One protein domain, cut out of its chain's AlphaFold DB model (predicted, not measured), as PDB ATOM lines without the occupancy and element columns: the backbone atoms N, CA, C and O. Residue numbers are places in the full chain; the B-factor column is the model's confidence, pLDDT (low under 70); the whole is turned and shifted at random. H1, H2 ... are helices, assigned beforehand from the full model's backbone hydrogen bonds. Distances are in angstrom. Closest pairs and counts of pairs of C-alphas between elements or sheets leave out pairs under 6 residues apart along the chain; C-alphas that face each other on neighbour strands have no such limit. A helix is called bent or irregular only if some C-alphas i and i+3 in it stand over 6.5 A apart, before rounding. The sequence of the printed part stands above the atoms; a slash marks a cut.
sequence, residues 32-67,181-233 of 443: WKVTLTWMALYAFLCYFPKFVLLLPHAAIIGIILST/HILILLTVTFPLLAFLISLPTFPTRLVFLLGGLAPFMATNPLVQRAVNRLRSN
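AT A GLANCE: This is residues 32 to 67 and 181 to 233 of the 443 residues of the protein "Pex24p domain-containing protein" of Coprinopsis cinerea (strain Okayama-7 / 130 / ATCC MYA-4618 / FGSC 9003) (UniProt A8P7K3). The longest helix, H2, meets H1 end to end in a wide V, and H3 and H4 make a second V loosely stacked on the first, with H4 beside H1 and H3 near H2. H5 turns off the far end of H4, where residues 221 to 226 and 228 to 233 stick out. The printed part has 89 residues with five named helices, H1 to H5 in chain order, and no named strand; its class is all helix. It is loose, with a radius of gyration of the C-alphas of 17.3 A and spans of 51 by 35 by 25 A.

IN THESE COORDINATES: H2, residues 49 to 67, measures 27.9 A and has a kink of 27 degrees near residue 56. H1, residues 32 to 47, measures 22.1 A from C-alpha 32 at (33.737, 132.651, 48.828). H3 is residues 181 to 198, 25.8 A. H4, residues 204 to 218, 20.9 A, is only just irregular: C-alphas 212 and 215 are 6.7 A apart. H5, residues 221 to 231, measures 15.0 A and ends at C-alpha 231 (23.957, 114.851, 62.191).

HOW THE PARTS SIT: H2 and H1 only just touch, with 3 pairs of C-alphas within 8 A, and only at the corner; the closest are Leu 45 and Val 52, 6.4 A, and the lines are about perpendicular at 78 degrees. H2 and H3 are near each other. H1 and H4 touch at a shallow tilt of 16 degrees, opposite ways; their closest C-alphas, Cys 46 and Leu 209, are 5.8 A apart. H4 and H5 are close but not clearly touching, the C-alphas of Ala 218 and Gln 224 being closest at 6.7 A. Every O i to N i+4 pair is within hydrogen-bond range in H1 and H5; H2 has 13 of 15, H3 12 of 14 and H4 9 of 11.

THE WHOLE: The C-alphas farthest apart, Thr 67 and Asn 233, are 55.6 A apart. Residues 68 to 180 are not printed, and C-alphas 67 and 181 are 17.5 A apart across the cut. Of the links printed whole, none is long. Mean pLDDT of the printed part is 70.2; 41 residues are under 70, among them 181 to 204.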
ATOM      1  N   TRP A  32      33.854 133.877  49.624       79.44
ATOM      2  CA  TRP A  32      33.737 132.651  48.828       79.44
ATOM      3  C   TRP A  32      34.444 132.700  47.468       79.44
ATOM      4  O   TRP A  32      34.946 131.679  47.011       79.44
ATOM      5  N   LYS A  33      34.529 133.875  46.830       83.62
ATOM      6  CA  LYS A  33      35.126 134.030  45.492       83.62
ATOM      7  C   LYS A  33      36.634 133.762  45.487       83.62
ATOM      8  O   LYS A  33      37.137 133.129  44.561       83.62
ATOM      9  N   VAL A  34      37.348 134.206  46.526       80.44
ATOM     10  CA  VAL A  34      38.811 134.061  46.617       80.44
ATOM     11  C   VAL A  34      39.165 132.601  46.880       80.44
ATOM     12  O   VAL A  34      39.931 132.016  46.119       80.44
ATOM     13  N   THR A  35      38.538 131.980  47.883       83.00
ATOM     14  CA  THR A  35      38.749 130.558  48.183       83.00
ATOM     15  C   THR A  35      38.359 129.667  47.003       83.00
ATOM     16  O   THR A  35      39.122 128.772  46.658       83.00
ATOM     17  N   LEU A  36      37.249 129.949  46.304       84.12
ATOM     18  CA  LEU A  36      36.848 129.183  45.118       84.12
ATOM     19  C   LEU A  36      37.867 129.301  43.977       84.12
ATOM     20  O   LEU A  36      38.146 128.310  43.312       84.12
ATOM     21  N   THR A  37      38.452 130.482  43.769       85.94
ATOM     22  CA  THR A  37      39.497 130.679  42.749       85.94
ATOM     23  C   THR A  37      40.733 129.834  43.060       85.94
ATOM     24  O   THR A  37      41.248 129.146  42.181       85.94
ATOM     25  N   TRP A  38      41.169 129.813  44.322       83.00
ATOM     26  CA  TRP A  38      42.283 128.969  44.764       83.00
ATOM     27  C   TRP A  38      41.954 127.474  44.699       83.00
ATOM     28  O   TRP A  38      42.790 126.684  44.264       83.00
ATOM     29  N   MET A  39      40.730 127.080  45.052       80.25
ATOM     30  CA  MET A  39      40.255 125.702  44.907       80.25
ATOM     31  C   MET A  39      40.181 125.278  43.438       80.25
ATOM     32  O   MET A  39      40.519 124.142  43.124       80.25
ATOM     33  N   ALA A  40      39.778 126.173  42.533       82.81
ATOM     34  CA  ALA A  40      39.744 125.916  41.097       82.81
ATOM     35  C   ALA A  40      41.159 125.782  40.519       82.81
ATOM     36  O   ALA A  40      41.417 124.854  39.753       82.81
ATOM     37  N   LEU A  41      42.092 126.643  40.937       84.31
ATOM     38  CA  LEU A  41      43.507 126.528  40.583       84.31
ATOM     39  C   LEU A  41      44.095 125.202  41.084       84.31
ATOM     40  O   LEU A  41      44.777 124.507  40.336       84.31
ATOM     41  N   TYR A  42      43.782 124.814  42.322       80.19
ATOM     42  CA  TYR A  42      44.195 123.533  42.890       80.19
ATOM     43  C   TYR A  42      43.567 122.341  42.152       80.19
ATOM     44  O   TYR A  42      44.264 121.390  41.816       80.19
ATOM     45  N   ALA A  43      42.273 122.397  41.830       80.81
ATOM     46  CA  ALA A  43      41.581 121.354  41.074       80.81
ATOM     47  C   ALA A  43      42.162 121.192  39.659       80.81
ATOM     48  O   ALA A  43      42.357 120.066  39.197       80.81
ATOM     49  N   PHE A  44      42.498 122.303  39.000       83.00
ATOM     50  CA  PHE A  44      43.214 122.301  37.727       83.00
ATOM     51  C   PHE A  44      44.610 121.678  37.868       83.00
ATOM     52  O   PHE A  44      45.017 120.863  37.044       83.00
ATOM     53  N   LEU A  45      45.325 121.980  38.952       77.50
ATOM     54  CA  LEU A  45      46.639 121.405  39.238       77.50
ATOM     55  C   LEU A  45      46.547 119.887  39.525       77.50
ATOM     56  O   LEU A  45      47.383 119.116  39.055       77.50
ATOM     57  N   CYS A  46      45.473 119.426  40.176       73.69
ATOM     58  CA  CYS A  46      45.163 118.008  40.403       73.69
ATOM     59  C   CYS A  46      44.751 117.238  39.137       73.69
ATOM     60  O   CYS A  46      44.868 116.009  39.106       73.69
ATOM     61  N   TYR A  47      44.318 117.923  38.072       78.62
ATOM     62  CA  TYR A  47      44.084 117.295  36.765       78.62
ATOM     63  C   TYR A  47      45.374 116.673  36.201       78.62
ATOM     64  O   TYR A  47      45.341 115.634  35.533       78.62
ATOM     65  N   PHE A  48      46.526 117.250  36.557       78.19
ATOM     66  CA  PHE A  48      47.850 116.755  36.211       78.19
ATOM     67  C   PHE A  48      48.638 116.363  37.477       78.19
ATOM     68  O   PHE A  48      49.509 117.110  37.926       78.19
ATOM     69  N   PRO A  49      48.420 115.157  38.037       65.94
ATOM     70  CA  PRO A  49      49.003 114.745  39.324       65.94
ATOM     71  C   PRO A  49      50.541 114.767  39.347       65.94
ATOM     72  O   PRO A  49      51.155 114.869  40.406       65.94
ATOM     73  N   LYS A  50      51.181 114.729  38.171       69.50
ATOM     74  CA  LYS A  50      52.634 114.861  38.021       69.50
ATOM     75  C   LYS A  50      53.147 116.252  38.429       69.50
ATOM     76  O   LYS A  50      54.216 116.332  39.020       69.50
ATOM     77  N   PHE A  51      52.391 117.328  38.180       70.00
ATOM     78  CA  PHE A  51      52.780 118.681  38.600       70.00
ATOM     79  C   PHE A  51      52.604 118.891  40.109       70.00
ATOM     80  O   PHE A  51      53.474 119.504  40.717       70.00
ATOM     81  N   VAL A  52      51.557 118.320  40.725       72.19
ATOM     82  CA  VAL A  52      51.357 118.334  42.195       72.19
ATOM     83  C   VAL A  52      52.591 117.794  42.915       72.19
ATOM     84  O   VAL A  52      53.029 118.353  43.913       72.19
ATOM     85  N   LEU A  53      53.158 116.706  42.394       66.56
ATOM     86  CA  LEU A  53      54.278 116.015  43.021       66.56
ATOM     87  C   LEU A  53      55.630 116.634  42.674       66.56
ATOM     88  O   LEU A  53      56.551 116.573  43.483       66.56
ATOM     89  N   LEU A  54      55.746 117.290  41.520       68.62
ATOM     90  CA  LEU A  54      56.958 117.999  41.120       68.62
ATOM     91  C   LEU A  54      57.094 119.370  41.800       68.62
ATOM     92  O   LEU A  54      58.210 119.794  42.069       68.62
ATOM     93  N   LEU A  55      55.988 120.041  42.134       71.44
ATOM     94  CA  LEU A  55      55.983 121.372  42.755       71.44
ATOM     95  C   LEU A  55      56.758 121.456  44.086       71.44
ATOM     96  O   LEU A  55      57.612 122.338  44.183       71.44
ATOM     97  N   PRO A  56      56.566 120.571  45.088       68.75
ATOM     98  CA  PRO A  56      57.352 120.632  46.324       68.75
ATOM     99  C   PRO A  56      58.845 120.380  46.071       68.75
ATOM    100  O   PRO A  56      59.689 121.013  46.699       68.75
ATOM    101  N   HIS A  57      59.182 119.533  45.097       67.69
ATOM    102  CA  HIS A  57      60.567 119.271  44.707       67.69
ATOM    103  C   HIS A  57      61.189 120.484  44.006       67.69
ATOM    104  O   HIS A  57      62.291 120.894  44.354       67.69
ATOM    105  N   ALA A  58      60.471 121.106  43.069       69.19
ATOM    106  CA  ALA A  58      60.902 122.316  42.377       69.19
ATOM    107  C   ALA A  58      61.033 123.510  43.333       69.19
ATOM    108  O   ALA A  58      61.964 124.297  43.193       69.19
ATOM    109  N   ALA A  59      60.153 123.621  44.332       70.00
ATOM    110  CA  ALA A  59      60.240 124.638  45.375       70.00
ATOM    111  C   ALA A  59      61.477 124.432  46.260       70.00
ATOM    112  O   ALA A  59      62.222 125.379  46.482       70.00
ATOM    113  N   ILE A  60      61.747 123.199  46.709       68.69
ATOM    114  CA  ILE A  60      62.958 122.877  47.479       68.69
ATOM    115  C   ILE A  60      64.215 123.142  46.644       68.69
ATOM    116  O   ILE A  60      65.145 123.769  47.138       68.69
ATOM    117  N   ILE A  61      64.240 122.732  45.373       70.19
ATOM    118  CA  ILE A  61      65.354 123.013  44.456       70.19
ATOM    119  C   ILE A  61      65.527 124.524  44.267       70.19
ATOM    120  O   ILE A  61      66.648 125.014  44.338       70.19
ATOM    121  N   GLY A  62      64.437 125.273  44.087       64.81
ATOM    122  CA  GLY A  62      64.459 126.730  43.975       64.81
ATOM    123  C   GLY A  62      64.996 127.411  45.233       64.81
ATOM    124  O   GLY A  62      65.819 128.313  45.128       64.81
ATOM    125  N   ILE A  63      64.605 126.931  46.417       66.06
ATOM    126  CA  ILE A  63      65.119 127.412  47.705       66.06
ATOM    127  C   ILE A  63      66.600 127.060  47.857       66.06
ATOM    128  O   ILE A  63      67.388 127.894  48.292       66.06
ATOM    129  N   ILE A  64      67.021 125.852  47.484       61.69
ATOM    130  CA  ILE A  64      68.433 125.456  47.526       61.69
ATOM    131  C   ILE A  64      69.249 126.330  46.571       61.69
ATOM    132  O   ILE A  64      70.294 126.823  46.974       61.69
ATOM    133  N   LEU A  65      68.755 126.594  45.358       57.91
ATOM    134  CA  LEU A  65      69.401 127.480  44.386       57.91
ATOM    135  C   LEU A  65      69.450 128.936  44.865       57.91
ATOM    136  O   LEU A  65      70.453 129.604  44.643       57.91
ATOM    137  N   SER A  66      68.414 129.426  45.554       53.75
ATOM    138  CA  SER A  66      68.402 130.787  46.105       53.75
ATOM    139  C   SER A  66      69.258 130.940  47.363       53.75
ATOM    140  O   SER A  66      69.659 132.050  47.699       53.75
ATOM    141  N   THR A  67      69.498 129.846  48.089       47.84
ATOM    142  CA  THR A  67      70.214 129.839  49.377       47.84
ATOM    143  C   THR A  67      71.656 129.338  49.235       47.84
ATOM    144  O   THR A  67      72.427 129.422  50.190       47.84
ATOM    145  N   HIS A 181      70.470 113.841  54.801       53.59
ATOM    146  CA  HIS A 181      69.163 113.398  55.299       53.59
ATOM    147  C   HIS A 181      68.010 113.867  54.410       53.59
ATOM    148  O   HIS A 181      67.105 113.086  54.126       53.59
ATOM    149  N   ILE A 182      68.070 115.107  53.911       56.25
ATOM    150  CA  ILE A 182      67.084 115.630  52.958       56.25
ATOM    151  C   ILE A 182      67.161 114.851  51.642       56.25
ATOM    152  O   ILE A 182      66.127 114.493  51.088       56.25
ATOM    153  N   LEU A 183      68.366 114.525  51.167       56.81
ATOM    154  CA  LEU A 183      68.562 113.775  49.928       56.81
ATOM    155  C   LEU A 183      68.147 112.302  50.063       56.81
ATOM    156  O   LEU A 183      67.555 111.762  49.134       56.81
ATOM    157  N   ILE A 184      68.367 111.665  51.216       64.81
ATOM    158  CA  ILE A 184      67.875 110.312  51.529       64.81
ATOM    159  C   ILE A 184      66.346 110.306  51.614       64.81
ATOM    160  O   ILE A 184      65.697 109.461  51.007       64.81
ATOM    161  N   LEU A 185      65.746 111.286  52.296       62.59
ATOM    162  CA  LEU A 185      64.291 111.409  52.369       62.59
ATOM    163  C   LEU A 185      63.695 111.621  50.973       62.59
ATOM    164  O   LEU A 185      62.731 110.948  50.617       62.59
ATOM    165  N   LEU A 186      64.309 112.471  50.146       61.31
ATOM    166  CA  LEU A 186      63.900 112.697  48.759       61.31
ATOM    167  C   LEU A 186      64.028 111.420  47.911       61.31
ATOM    168  O   LEU A 186      63.104 111.049  47.198       61.31
ATOM    169  N   THR A 187      65.158 110.719  48.007       64.50
ATOM    170  CA  THR A 187      65.460 109.527  47.192       64.50
ATOM    171  C   THR A 187      64.680 108.286  47.612       64.50
ATOM    172  O   THR A 187      64.439 107.433  46.767       64.50
ATOM    173  N   VAL A 188      64.246 108.184  48.870       65.81
ATOM    174  CA  VAL A 188      63.400 107.080  49.356       65.81
ATOM    175  C   VAL A 188      61.919 107.351  49.083       65.81
ATOM    176  O   VAL A 188      61.186 106.448  48.677       65.81
ATOM    177  N   THR A 189      61.462 108.596  49.246       63.41
ATOM    178  CA  THR A 189      60.048 108.950  49.029       63.41
ATOM    179  C   THR A 189      59.681 109.031  47.548       63.41
ATOM    180  O   THR A 189      58.589 108.605  47.171       63.41
ATOM    181  N   PHE A 190      60.590 109.493  46.687       64.69
ATOM    182  CA  PHE A 190      60.353 109.658  45.252       64.69
ATOM    183  C   PHE A 190      59.996 108.360  44.497       64.69
ATOM    184  O   PHE A 190      58.989 108.369  43.789       64.69
ATOM    185  N   PRO A 191      60.720 107.229  44.629       61.88
ATOM    186  CA  PRO A 191      60.373 105.985  43.937       61.88
ATOM    187  C   PRO A 191      59.089 105.349  44.483       61.88
ATOM    188  O   PRO A 191      58.338 104.748  43.718       61.88
ATOM    189  N   LEU A 192      58.791 105.528  45.774       58.22
ATOM    190  CA  LEU A 192      57.572 105.016  46.404       58.22
ATOM    191  C   LEU A 192      56.332 105.797  45.927       58.22
ATOM    192  O   LEU A 192      55.309 105.199  45.587       58.22
ATOM    193  N   LEU A 193      56.455 107.122  45.780       60.81
ATOM    194  CA  LEU A 193      55.449 107.970  45.133       60.81
ATOM    195  C   LEU A 193      55.327 107.675  43.631       60.81
ATOM    196  O   LEU A 193      54.216 107.552  43.122       60.81
ATOM    197  N   ALA A 194      56.445 107.531  42.918       61.25
ATOM    198  CA  ALA A 194      56.464 107.233  41.486       61.25
ATOM    199  C   ALA A 194      55.796 105.886  41.169       61.25
ATOM    200  O   ALA A 194      55.038 105.783  40.202       61.25
ATOM    201  N   PHE A 195      56.003 104.882  42.023       65.06
ATOM    202  CA  PHE A 195      55.346 103.583  41.931       65.06
ATOM    203  C   PHE A 195      53.827 103.691  42.135       65.06
ATOM    204  O   PHE A 195      53.065 103.181  41.312       65.06
ATOM    205  N   LEU A 196      53.377 104.438  43.153       57.47
ATOM    206  CA  LEU A 196      51.955 104.719  43.399       57.47
ATOM    207  C   LEU A 196      51.272 105.444  42.224       57.47
ATOM    208  O   LEU A 196      50.116 105.159  41.919       57.47
ATOM    209  N   ILE A 197      51.984 106.342  41.534       59.22
ATOM    210  CA  ILE A 197      51.487 107.044  40.336       59.22
ATOM    211  C   ILE A 197      51.436 106.122  39.109       59.22
ATOM    212  O   ILE A 197      50.605 106.325  38.225       59.22
ATOM    213  N   SER A 198      52.333 105.134  39.029       59.00
ATOM    214  CA  SER A 198      52.458 104.238  37.870       59.00
ATOM    215  C   SER A 198      51.390 103.143  37.807       59.00
ATOM    216  O   SER A 198      51.237 102.511  36.764       59.00
ATOM    217  N   LEU A 199      50.632 102.925  38.889       65.62
ATOM    218  CA  LEU A 199      49.548 101.945  38.935       65.62
ATOM    219  C   LEU A 199      48.346 102.447  38.108       65.62
ATOM    220  O   LEU A 199      47.650 103.364  38.546       65.62
ATOM    221  N   PRO A 200      48.030 101.831  36.951       61.44
ATOM    222  CA  PRO A 200      46.943 102.281  36.073       61.44
ATOM    223  C   PRO A 200      45.547 102.123  36.701       61.44
ATOM    224  O   PRO A 200      44.571 102.662  36.190       61.44
ATOM    225  N   THR A 201      45.447 101.390  37.811       62.00
ATOM    226  CA  THR A 201      44.207 101.121  38.547       62.00
ATOM    227  C   THR A 201      43.962 102.047  39.735       62.00
ATOM    228  O   THR A 201      42.857 102.027  40.272       62.00
ATOM    229  N   PHE A 202      44.939 102.845  40.177       62.34
ATOM    230  CA  PHE A 202      44.711 103.760  41.295       62.34
ATOM    231  C   PHE A 202      44.163 105.091  40.758       62.34
ATOM    232  O   PHE A 202      44.839 105.732  39.948       62.34
ATOM    233  N   PRO A 203      42.963 105.545  41.174       69.06
ATOM    234  CA  PRO A 203      42.369 106.789  40.694       69.06
ATOM    235  C   PRO A 203      43.060 107.994  41.353       69.06
ATOM    236  O   PRO A 203      42.445 108.759  42.091       69.06
ATOM    237  N   THR A 204      44.355 108.168  41.074       67.94
ATOM    238  CA  THR A 204      45.227 109.226  41.606       67.94
ATOM    239  C   THR A 204      44.559 110.590  41.513       67.94
ATOM    240  O   THR A 204      44.479 111.307  42.501       67.94
ATOM    241  N   ARG A 205      43.981 110.916  40.351       71.50
ATOM    242  CA  ARG A 205      43.263 112.177  40.114       71.50
ATOM    243  C   ARG A 205      42.130 112.403  41.113       71.50
ATOM    244  O   ARG A 205      42.005 113.494  41.649       71.50
ATOM    245  N   LEU A 206      41.326 111.374  41.370       69.56
ATOM    246  CA  LEU A 206      40.171 111.457  42.261       69.56
ATOM    247  C   LEU A 206      40.625 111.526  43.722       69.56
ATOM    248  O   LEU A 206      40.081 112.312  44.486       69.56
ATOM    249  N   VAL A 207      41.664 110.777  44.092       73.31
ATOM    250  CA  VAL A 207      42.222 110.780  45.452       73.31
ATOM    251  C   VAL A 207      42.885 112.116  45.788       73.31
ATOM    252  O   VAL A 207      42.621 112.653  46.856       73.31
ATOM    253  N   PHE A 208      43.684 112.695  44.888       70.75
ATOM    254  CA  PHE A 208      44.283 114.019  45.105       70.75
ATOM    255  C   PHE A 208      43.233 115.132  45.096       70.75
ATOM    256  O   PHE A 208      43.283 116.032  45.931       70.75
ATOM    257  N   LEU A 209      42.244 115.050  44.202       76.38
ATOM    258  CA  LEU A 209      41.163 116.026  44.135       76.38
ATOM    259  C   LEU A 209      40.276 115.963  45.384       76.38
ATOM    260  O   LEU A 209      40.079 116.987  46.028       76.38
ATOM    261  N   LEU A 210      39.785 114.782  45.772       75.12
ATOM    262  CA  LEU A 210      38.955 114.633  46.971       75.12
ATOM    263  C   LEU A 210      39.753 114.847  48.253       75.12
ATOM    264  O   LEU A 210      39.278 115.551  49.132       75.12
ATOM    265  N   GLY A 211      40.956 114.285  48.362       75.19
ATOM    266  CA  GLY A 211      41.804 114.432  49.542       75.19
ATOM    267  C   GLY A 211      42.226 115.881  49.779       75.19
ATOM    268  O   GLY A 211      42.184 116.351  50.911       75.19
ATOM    269  N   GLY A 212      42.561 116.614  48.715       72.50
ATOM    270  CA  GLY A 212      42.947 118.019  48.812       72.50
ATOM    271  C   GLY A 212      41.776 118.986  48.977       72.50
ATOM    272  O   GLY A 212      41.920 119.981  49.678       72.50
ATOM    273  N   LEU A 213      40.603 118.701  48.393       78.69
ATOM    274  CA  LEU A 213      39.397 119.528  48.565       78.69
ATOM    275  C   LEU A 213      38.636 119.222  49.863       78.69
ATOM    276  O   LEU A 213      37.897 120.083  50.340       78.69
ATOM    277  N   ALA A 214      38.809 118.033  50.447       74.44
ATOM    278  CA  ALA A 214      38.150 117.612  51.683       74.44
ATOM    279  C   ALA A 214      38.286 118.618  52.842       74.44
ATOM    280  O   ALA A 214      37.248 118.974  53.402       74.44
ATOM    281  N   PRO A 215      39.482 119.134  53.196       73.19
ATOM    282  CA  PRO A 215      39.600 120.124  54.266       73.19
ATOM    283  C   PRO A 215      38.850 121.425  53.946       73.19
ATOM    284  O   PRO A 215      38.153 121.938  54.814       73.19
ATOM    285  N   PHE A 216      38.883 121.912  52.698       74.12
ATOM    286  CA  PHE A 216      38.146 123.121  52.289       74.12
ATOM    287  C   PHE A 216      36.625 122.939  52.332       74.12
ATOM    288  O   PHE A 216      35.887 123.867  52.666       74.12
ATOM    289  N   MET A 217      36.148 121.740  51.991       75.75
ATOM    290  CA  MET A 217      34.735 121.382  52.084       75.75
ATOM    291  C   MET A 217      34.299 121.223  53.543       75.75
ATOM    292  O   MET A 217      33.208 121.657  53.901       75.75
ATOM    293  N   ALA A 218      35.156 120.660  54.398       72.62
ATOM    294  CA  ALA A 218      34.892 120.488  55.824       72.62
ATOM    295  C   ALA A 218      34.869 121.821  56.594       72.62
ATOM    296  O   ALA A 218      34.117 121.958  57.560       72.62
ATOM    297  N   THR A 219      35.647 122.818  56.165       74.25
ATOM    298  CA  THR A 219      35.660 124.167  56.758       74.25
ATOM    299  C   THR A 219      34.607 125.107  56.171       74.25
ATOM    300  O   THR A 219      34.431 126.217  56.669       74.25
ATOM    301  N   ASN A 220      33.876 124.690  55.132       80.06
ATOM    302  CA  ASN A 220      32.872 125.541  54.513       80.06
ATOM    303  C   ASN A 220      31.678 125.770  55.469       80.06
ATOM    304  O   ASN A 220      31.061 124.806  55.931       80.06
ATOM    305  N   PRO A 221      31.272 127.027  55.725       75.94
ATOM    306  CA  PRO A 221      30.234 127.338  56.709       75.94
ATOM    307  C   PRO A 221      28.844 126.800  56.330       75.94
ATOM    308  O   PRO A 221      28.037 126.508  57.212       75.94
ATOM    309  N   LEU A 222      28.538 126.639  55.039       76.25
ATOM    310  CA  LEU A 222      27.277 126.040  54.588       76.25
ATOM    311  C   LEU A 222      27.296 124.524  54.767       76.25
ATOM    312  O   LEU A 222      26.298 123.951  55.205       76.25
ATOM    313  N   VAL A 223      28.438 123.891  54.496       75.38
ATOM    314  CA  VAL A 223      28.630 122.454  54.712       75.38
ATOM    315  C   VAL A 223      28.597 122.136  56.199       75.38
ATOM    316  O   VAL A 223      27.885 121.224  56.584       75.38
ATOM    317  N   GLN A 224      29.245 122.917  57.063       75.12
ATOM    318  CA  GLN A 224      29.178 122.707  58.514       75.12
ATOM    319  C   GLN A 224      27.757 122.870  59.061       75.12
ATOM    320  O   GLN A 224      27.310 122.064  59.875       75.12
ATOM    321  N   ARG A 225      26.995 123.859  58.574       75.75
ATOM    322  CA  ARG A 225      25.575 124.018  58.933       75.75
ATOM    323  C   ARG A 225      24.723 122.852  58.432       75.75
ATOM    324  O   ARG A 225      23.863 122.375  59.168       75.75
ATOM    325  N   ALA A 226      24.960 122.387  57.208       73.38
ATOM    326  CA  ALA A 226      24.263 121.241  56.638       73.38
ATOM    327  C   ALA A 226      24.613 119.949  57.384       73.38
ATOM    328  O   ALA A 226      23.711 119.235  57.791       73.38
ATOM    329  N   VAL A 227      25.895 119.691  57.645       73.00
ATOM    330  CA  VAL A 227      26.401 118.532  58.390       73.00
ATOM    331  C   VAL A 227      25.868 118.529  59.815       73.00
ATOM    332  O   VAL A 227      25.394 117.493  60.262       73.00
ATOM    333  N   ASN A 228      25.849 119.666  60.513       73.00
ATOM    334  CA  ASN A 228      25.292 119.736  61.865       73.00
ATOM    335  C   ASN A 228      23.776 119.477  61.879       73.00
ATOM    336  O   ASN A 228      23.301 118.748  62.746       73.00
ATOM    337  N   ARG A 229      23.028 119.977  60.883       70.56
ATOM    338  CA  ARG A 229      21.595 119.659  60.700       70.56
ATOM    339  C   ARG A 229      21.344 118.209  60.281       70.56
ATOM    340  O   ARG A 229      20.311 117.631  60.605       70.56
ATOM    341  N   LEU A 230      22.267 117.621  59.531       65.31
ATOM    342  CA  LEU A 230      22.175 116.246  59.057       65.31
ATOM    343  C   LEU A 230      22.538 115.252  60.171       65.31
ATOM    344  O   LEU A 230      21.901 114.212  60.301       65.31
ATOM    345  N   ARG A 231      23.510 115.609  61.017       64.69
ATOM    346  CA  ARG A 231      23.957 114.851  62.191       64.69
ATOM    347  C   ARG A 231      22.899 114.801  63.293       64.69
ATOM    348  O   ARG A 231      22.828 113.801  63.997       64.69
ATOM    349  N   SER A 232      22.064 115.833  63.419       72.50
ATOM    350  CA  SER A 232      20.938 115.842  64.361       72.50
ATOM    351  C   SER A 232      19.751 114.977  63.917       72.50
ATOM    352  O   SER A 232      18.866 114.721  64.727       72.50
ATOM    353  N   ASN A 233      19.710 114.511  62.660       73.75
ATOM    354  CA  ASN A 233      18.614 113.685  62.156       73.75
ATOM    355  C   ASN A 233      18.921 112.181  62.318       73.75
ATOM    356  O   ASN A 233      19.780 111.650  61.606       73.75
TER     357      ASN A 233